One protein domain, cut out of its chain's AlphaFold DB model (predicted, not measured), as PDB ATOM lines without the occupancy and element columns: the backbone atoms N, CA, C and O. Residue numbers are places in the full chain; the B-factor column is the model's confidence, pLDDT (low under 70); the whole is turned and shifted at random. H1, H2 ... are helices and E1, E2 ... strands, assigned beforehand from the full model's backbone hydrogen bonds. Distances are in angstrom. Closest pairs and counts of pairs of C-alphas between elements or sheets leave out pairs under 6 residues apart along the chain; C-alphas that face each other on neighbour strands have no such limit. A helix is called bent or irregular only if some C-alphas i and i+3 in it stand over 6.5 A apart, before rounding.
ATOM      1  N   VAL A  10      21.280  19.601  27.751       84.00
ATOM      2  CA  VAL A  10      21.823  19.812  29.100       84.00
ATOM      3  C   VAL A  10      20.745  19.420  30.094       84.00
ATOM      4  O   VAL A  10      19.651  19.982  30.072       84.00
ATOM      5  N   ILE A  11      21.054  18.461  30.960       84.12
ATOM      6  CA  ILE A  11      20.149  17.987  32.003       84.12
ATOM      7  C   ILE A  11      20.648  18.528  33.336       84.12
ATOM      8  O   ILE A  11      21.768  18.241  33.750       84.12
ATOM      9  N   MET A  12      19.812  19.307  34.020       82.00
ATOM     10  CA  MET A  12      20.074  19.729  35.395       82.00
ATOM     11  C   MET A  12      19.361  18.761  36.332       82.00
ATOM     12  O   MET A  12      18.138  18.787  36.430       82.00
ATOM     13  N   SER A  13      20.117  17.873  36.975       76.75
ATOM     14  CA  SER A  13      19.576  16.884  37.908       76.75
ATOM     15  C   SER A  13      20.492  16.757  39.117       76.75
ATOM     16  O   SER A  13      21.654  16.369  39.016       76.75
ATOM     17  N   ASN A  14      19.946  17.082  40.284       66.19
ATOM     18  CA  ASN A  14      20.567  16.872  41.585       66.19
ATOM     19  C   ASN A  14      20.091  15.521  42.150       66.19
ATOM     20  O   ASN A  14      19.460  15.503  43.193       66.19
ATOM     21  N   TYR A  15      20.374  14.399  41.475       58.69
ATOM     22  CA  TYR A  15      20.013  13.028  41.916       58.69
ATOM     23  C   TYR A  15      18.592  12.519  41.580       58.69
ATOM     24  O   TYR A  15      18.082  11.655  42.288       58.69
ATOM     25  N   TYR A  16      17.952  12.984  40.501       61.50
ATOM     26  CA  TYR A  16      16.784  12.271  39.958       61.50
ATOM     27  C   TYR A  16      17.229  11.109  39.070       61.50
ATOM     28  O   TYR A  16      18.017  11.323  38.144       61.50
ATOM     29  N   ASP A  17      16.688   9.916  39.336       71.06
ATOM     30  CA  ASP A  17      16.774   8.774  38.427       71.06
ATOM     31  C   ASP A  17      16.148   9.178  37.095       71.06
ATOM     32  O   ASP A  17      14.941   9.420  36.987       71.06
ATOM     33  N   LEU A  18      16.995   9.331  36.081       82.81
ATOM     34  CA  LEU A  18      16.533   9.688  34.752       82.81
ATOM     35  C   LEU A  18      15.680   8.541  34.198       82.81
ATOM     36  O   LEU A  18      15.967   7.369  34.462       82.81
ATOM     37  N   PRO A  19      14.621   8.839  33.430       81.69
ATOM     38  CA  PRO A  19      13.807   7.783  32.852       81.69
ATOM     39  C   PRO A  19      14.693   6.866  31.998       81.69
ATOM     40  O   PRO A  19      15.598   7.333  31.310       81.69
ATOM     41  N   PHE A  20      14.448   5.557  32.053       82.12
ATOM     42  CA  PHE A  20      15.214   4.548  31.310       82.12
ATOM     43  C   PHE A  20      16.703   4.431  31.677       82.12
ATOM     44  O   PHE A  20      17.454   3.894  30.873       82.12
ATOM     45  N   ASN A  21      17.150   4.873  32.860       83.44
ATOM     46  CA  ASN A  21      18.568   4.788  33.256       83.44
ATOM     47  C   ASN A  21      19.155   3.356  33.205       83.44
ATOM     48  O   ASN A  21      20.356   3.188  33.026       83.44
ATOM     49  N   ASP A  22      18.307   2.327  33.319       82.81
ATOM     50  CA  ASP A  22      18.705   0.913  33.217       82.81
ATOM     51  C   ASP A  22      18.999   0.456  31.773       82.81
ATOM     52  O   ASP A  22      19.551  -0.621  31.554       82.81
ATOM     53  N   ILE A  23      18.593   1.251  30.778       84.81
ATOM     54  CA  ILE A  23      18.627   0.909  29.348       84.81
ATOM     55  C   ILE A  23      19.425   1.955  28.553       84.81
ATOM     56  O   ILE A  23      20.115   1.614  27.594       84.81
ATOM     57  N   LEU A  24      19.346   3.227  28.953       84.06
ATOM     58  CA  LEU A  24      19.911   4.380  28.266       84.06
ATOM     59  C   LEU A  24      20.946   5.085  29.147       84.06
ATOM     60  O   LEU A  24      20.631   5.611  30.212       84.06
ATOM     61  N   ASP A  25      22.176   5.166  28.646       85.56
ATOM     62  CA  ASP A  25      23.238   5.943  29.281       85.56
ATOM     63  C   ASP A  25      23.137   7.420  28.874       85.56
ATOM     64  O   ASP A  25      23.627   7.841  27.823       85.56
ATOM     65  N   TRP A  26      22.504   8.226  29.728       85.19
ATOM     66  CA  TRP A  26      22.271   9.654  29.502       85.19
ATOM     67  C   TRP A  26      23.540  10.491  29.335       85.19
ATOM     68  O   TRP A  26      23.479  11.555  28.712       85.19
ATOM     69  N   GLN A  27      24.692  10.021  29.826       85.06
ATOM     70  CA  GLN A  27      25.966  10.724  29.646       85.06
ATOM     71  C   GLN A  27      26.442  10.705  28.186       85.06
ATOM     72  O   GLN A  27      27.282  11.519  27.800       85.06
ATOM     73  N   LYS A  28      25.897   9.804  27.357       85.12
ATOM     74  CA  LYS A  28      26.196   9.720  25.919       85.12
ATOM     75  C   LYS A  28      25.385  10.686  25.062       85.12
ATOM     76  O   LYS A  28      25.782  10.936  23.928       85.12
ATOM     77  N   PHE A  29      24.288  11.225  25.593       84.38
ATOM     78  CA  PHE A  29      23.336  12.066  24.854       84.38
ATOM     79  C   PHE A  29      23.187  13.468  25.448       84.38
ATOM     80  O   PHE A  29      22.672  14.376  24.798       84.38
ATOM     81  N   SER A  30      23.635  13.665  26.691       86.56
ATOM     82  CA  SER A  30      23.480  14.926  27.401       86.56
ATOM     83  C   SER A  30      24.653  15.241  28.319       86.56
ATOM     84  O   SER A  30      25.337  14.355  28.832       86.56
ATOM     85  N   VAL A  31      24.848  16.533  28.572       88.31
ATOM     86  CA  VAL A  31      25.698  17.002  29.668       88.31
ATOM     87  C   VAL A  31      24.838  17.080  30.927       88.31
ATOM     88  O   VAL A  31      23.907  17.884  30.991       88.31
ATOM     89  N   ILE A  32      25.147  16.251  31.922       86.44
ATOM     90  CA  ILE A  32      24.439  16.229  33.207       86.44
ATOM     91  C   ILE A  32      25.160  17.157  34.181       86.44
ATOM     92  O   ILE A  32      26.352  16.991  34.439       86.44
ATOM     93  N   LEU A  33      24.435  18.128  34.727       87.38
ATOM     94  CA  LEU A  33      24.943  19.106  35.682       87.38
ATOM     95  C   LEU A  33      24.101  19.095  36.950       87.38
ATOM     96  O   LEU A  33      22.893  18.854  36.916       87.38
ATOM     97  N   LYS A  34      24.737  19.410  38.076       85.75
ATOM     98  CA  LYS A  34      24.010  19.680  39.314       85.75
ATOM     99  C   LYS A  34      23.359  21.051  39.215       85.75
ATOM    100  O   LYS A  34      23.901  21.959  38.586       85.75
ATOM    101  N   GLU A  35      22.233  21.250  39.890       82.50
ATOM    102  CA  GLU A  35      21.596  22.576  39.928       82.50
ATOM    103  C   GLU A  35      22.520  23.632  40.547       82.50
ATOM    104  O   GLU A  35      22.516  24.787  40.128       82.50
ATOM    105  N   SER A  36      23.377  23.227  41.492       85.19
ATOM    106  CA  SER A  36      24.405  24.098  42.074       85.19
ATOM    107  C   SER A  36      25.371  24.663  41.031       85.19
ATOM    108  O   SER A  36      25.933  25.741  41.224       85.19
ATOM    109  N   ASP A  37      25.552  23.956  39.915       87.81
ATOM    110  CA  ASP A  37      26.519  24.291  38.876       87.81
ATOM    111  C   ASP A  37      25.939  25.254  37.833       87.81
ATOM    112  O   ASP A  37      26.672  25.734  36.967       87.81
ATOM    113  N   VAL A  38      24.649  25.612  37.931       85.00
ATOM    114  CA  VAL A  38      23.970  26.513  36.982       85.00
ATOM    115  C   VAL A  38      24.688  27.860  36.844       85.00
ATOM    116  O   VAL A  38      24.818  28.396  35.744       85.00
ATOM    117  N   TYR A  39      25.250  28.376  37.940       88.31
ATOM    118  CA  TYR A  39      26.013  29.629  37.943       88.31
ATOM    119  C   TYR A  39      27.346  29.515  37.192       88.31
ATOM    120  O   TYR A  39      27.857  30.507  36.674       88.31
ATOM    121  N   GLN A  40      27.900  28.307  37.104       90.00
ATOM    122  CA  GLN A  40      29.152  28.001  36.412       90.00
ATOM    123  C   GLN A  40      28.922  27.385  35.028       90.00
ATOM    124  O   GLN A  40      29.893  27.114  34.321       90.00
ATOM    125  N   LEU A  41      27.663  27.233  34.599       87.12
ATOM    126  CA  LEU A  41      27.260  26.575  33.357       87.12
ATOM    127  C   LEU A  41      28.112  27.009  32.163       87.12
ATOM    128  O   LEU A  41      28.673  26.184  31.450       87.12
ATOM    129  N   LYS A  42      28.283  28.319  31.970       85.50
ATOM    130  CA  LYS A  42      29.065  28.860  30.850       85.50
ATOM    131  C   LYS A  42      30.541  28.456  30.904       85.50
ATOM    132  O   LYS A  42      31.152  28.281  29.855       85.50
ATOM    133  N   SER A  43      31.124  28.369  32.097       90.06
ATOM    134  CA  SER A  43      32.516  27.948  32.287       90.06
ATOM    135  C   SER A  43      32.664  26.454  32.013       90.06
ATOM    136  O   SER A  43      33.530  26.066  31.234       90.06
ATOM    137  N   ILE A  44      31.748  25.643  32.546       89.12
ATOM    138  CA  ILE A  44      31.735  24.191  32.356       89.12
ATOM    139  C   ILE A  44      31.556  23.849  30.876       89.12
ATOM    140  O   ILE A  44      32.377  23.135  30.310       89.12
ATOM    141  N   LEU A  45      30.566  24.443  30.206       85.69
ATOM    142  CA  LEU A  45      30.338  24.222  28.776       85.69
ATOM    143  C   LEU A  45      31.534  24.645  27.915       85.69
ATOM    144  O   LEU A  45      31.826  23.997  26.920       85.69
ATOM    145  N   LYS A  46      32.252  25.706  28.300       87.69
ATOM    146  CA  LYS A  46      33.478  26.132  27.607       87.69
ATOM    147  C   LYS A  46      34.684  25.240  27.889       87.69
ATOM    148  O   LYS A  46      35.622  25.254  27.101       87.69
ATOM    149  N   SER A  47      34.693  24.535  29.017       90.50
ATOM    150  CA  SER A  47      35.764  23.601  29.376       90.50
ATOM    151  C   SER A  47      35.659  22.271  28.629       90.50
ATOM    152  O   SER A  47      36.652  21.557  28.507       90.50
ATOM    153  N   ILE A  48      34.469  21.947  28.114       88.06
ATOM    154  CA  ILE A  48      34.221  20.726  27.353       88.06
ATOM    155  C   ILE A  48      34.788  20.901  25.932       88.06
ATOM    156  O   ILE A  48      34.496  21.909  25.280       88.06
ATOM    157  N   PRO A  49      35.597  19.944  25.440       88.81
ATOM    158  CA  PRO A  49      36.171  20.009  24.101       88.81
ATOM    159  C   PRO A  49      35.086  19.914  23.021       88.81
ATOM    160  O   PRO A  49      34.033  19.305  23.223       88.81
ATOM    161  N   HIS A  50      35.341  20.520  21.859       84.38
ATOM    162  CA  HIS A  50      34.346  20.623  20.789       84.38
ATOM    163  C   HIS A  50      33.908  19.251  20.263       84.38
ATOM    164  O   HIS A  50      32.727  19.030  20.007       84.38
ATOM    165  N   GLU A  51      34.850  18.315  20.183       88.06
ATOM    166  CA  GLU A  51      34.661  16.931  19.752       88.06
ATOM    167  C   GLU A  51      33.581  16.233  20.583       88.06
ATOM    168  O   GLU A  51      32.765  15.488  20.047       88.06
ATOM    169  N   LYS A  52      33.489  16.558  21.879       86.56
ATOM    170  CA  LYS A  52      32.462  15.987  22.749       86.56
ATOM    171  C   LYS A  52      31.057  16.424  22.344       86.56
ATOM    172  O   LYS A  52      30.124  15.639  22.443       86.56
ATOM    173  N   PHE A  53      30.892  17.657  21.870       84.19
ATOM    174  CA  PHE A  53      29.598  18.129  21.377       84.19
ATOM    175  C   PHE A  53      29.212  17.484  20.045       84.19
ATOM    176  O   PHE A  53      28.024  17.289  19.800       84.19
ATOM    177  N   VAL A  54      30.197  17.128  19.214       85.44
ATOM    178  CA  VAL A  54      29.966  16.365  17.979       85.44
ATOM    179  C   VAL A  54      29.472  14.958  18.316       85.44
ATOM    180  O   VAL A  54      28.410  14.579  17.835       85.44
ATOM    181  N   GLU A  55      30.146  14.247  19.227       87.44
ATOM    182  CA  GLU A  55      29.717  12.914  19.690       87.44
ATOM    183  C   GLU A  55      28.290  12.927  20.262       87.44
ATOM    184  O   GLU A  55      27.466  12.081  19.924       87.44
ATOM    185  N   LEU A  56      27.973  13.910  21.117       87.06
ATOM    186  CA  LEU A  56      26.629  14.055  21.691       87.06
ATOM    187  C   LEU A  56      25.567  14.241  20.598       87.06
ATOM    188  O   LEU A  56      24.472  13.693  20.700       87.06
ATOM    189  N   HIS A  57      25.878  15.022  19.562       83.44
ATOM    190  CA  HIS A  57      24.959  15.263  18.457       83.44
ATOM    191  C   HIS A  57      24.754  14.012  17.594       83.44
ATOM    192  O   HIS A  57      23.616  13.697  17.256       83.44
ATOM    193  N   GLU A  58      25.822  13.277  17.279       84.50
ATOM    194  CA  GLU A  58      25.748  12.038  16.495       84.50
ATOM    195  C   GLU A  58      24.884  10.982  17.192       84.50
ATOM    196  O   GLU A  58      23.942  10.463  16.591       84.50
ATOM    197  N   HIS A  59      25.104  10.752  18.489       84.19
ATOM    198  CA  HIS A  59      24.294   9.809  19.259       84.19
ATOM    199  C   HIS A  59      22.810  10.220  19.321       84.19
ATOM    200  O   HIS A  59      21.920   9.371  19.256       84.19
ATOM    201  N   LEU A  60      22.515  11.522  19.431       78.94
ATOM    202  CA  LEU A  60      21.134  12.016  19.401       78.94
ATOM    203  C   LEU A  60      20.460  11.776  18.045       78.94
ATOM    204  O   LEU A  60      19.278  11.434  18.006       78.94
ATOM    205  N   VAL A  61      21.191  11.945  16.940       80.69
ATOM    206  CA  VAL A  61      20.668  11.682  15.593       80.69
ATOM    207  C   VAL A  61      20.334  10.202  15.421       80.69
ATOM    208  O   VAL A  61      19.264   9.894  14.907       80.69
ATOM    209  N   GLU A  62      21.191   9.295  15.894       78.88
ATOM    210  CA  GLU A  62      20.948   7.849  15.814       78.88
ATOM    211  C   GLU A  62      19.684   7.420  16.571       78.88
ATOM    212  O   GLU A  62      18.870   6.672  16.030       78.88
ATOM    213  N   VAL A  63      19.480   7.930  17.790       72.88
ATOM    214  CA  VAL A  63      18.301   7.592  18.609       72.88
ATOM    215  C   VAL A  63      17.012   8.187  18.044       72.88
ATOM    216  O   VAL A  63      15.972   7.547  18.124       72.88
ATOM    217  N   CYS A  64      17.058   9.380  17.447       68.19
ATOM    218  CA  CYS A  64      15.882   9.986  16.812       68.19
ATOM    219  C   CYS A  64      15.466   9.299  15.501       68.19
ATOM    220  O   CYS A  64      14.353   9.525  15.029       68.19
ATOM    221  N   HIS A  65      16.355   8.526  14.876       67.00
ATOM    222  CA  HIS A  65      16.095   7.870  13.594       67.00
ATOM    223  C   HIS A  65      15.438   6.483  13.734       67.00
ATOM    224  O   HIS A  65      15.087   5.880  12.715       67.00
ATOM    225  N   HIS A  66      15.296   5.983  14.965       56.75
ATOM    226  CA  HIS A  66      14.716   4.684  15.314       56.75
ATOM    227  C   HIS A  66      13.351   4.852  15.988       56.75
ATOM    228  O   HIS A  66      12.445   4.051  15.667       56.75
TER     229      HIS A  66
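Overview. This is residues 10 to 66 of the 66 residues of the protein "Exostosin domain-containing protein" of Ensete ventricosum (UniProt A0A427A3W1). Two helices, H1 and H2, make an open V joined at its corner by a tight link, and a small sheet of two short strands, E1 and E2, sits in the mouth of the V. A long loop, residues 13 to 29, runs from one strand to the other, and its residues 19 to 25 stick out from the rest. The printed part has 57 residues with two named strands and two named helices, in the order E1, E2, H1, H2, and the two strands are parallel. The class is mostly helix, with 28 residues in helices and 7 in strands. The whole is flat, spanning 35 by 27 by 12 A, and only just loose, close to compact, with a radius of gyration of the C-alphas of 12.4 A.

Arrangement. E1, residues 10 to 12, and E2, residues 30 to 33, are parallel neighbours with 32 degrees between their directions. The C-alphas of residues 11 and 32 face each other at 4.8 A. N 11 and O 31 are within hydrogen-bond range at 2.9 A, and so are N 33 and O 11 at 2.8 A. The closest C-alphas of E1 and H1, residues 35 to 47, are those of Met 12 and Glu 35, 5.6 A apart. E2 and H1 are near each other, with 5 pairs of C-alphas within 10 A. The closest C-alphas of E2 and H2, residues 50 to 64, are those of Ser 30 and Leu 56, 6.6 A apart. E1 and H2 are apart, and so are H1 and H2. In H2 every O i to N i+4 pair is within hydrogen-bond range, while in H1 5 of 9 are.

Along the chain. E1 begins with C-alpha 10 at (21.823, 19.812, 29.100) and is 6.5 A long from first to last C-alpha. E2 is 9.4 A long. H1, 17.7 A long, begins with C-alpha 35 at (21.596, 22.576, 39.928) and is irregular, its C-alphas 39 and 42 lying 7.8 A apart. H2, 21.7 A long, ends with C-alpha 64 at (15.882, 9.986, 16.812).

Size, cuts and confidence. The two C-alphas farthest apart are those of Tyr 39 and His 66, at 35.5 A. The printed part has no cut and ends at residue 66, the chain's last residue. The link from E1 to E2 is long, with 17 residues; those from E2 to H1 and from H1 to H2 are tight. The mean pLDDT of the printed part is 82.4, and residues 14 to 16 and 64 to 66 are under 70.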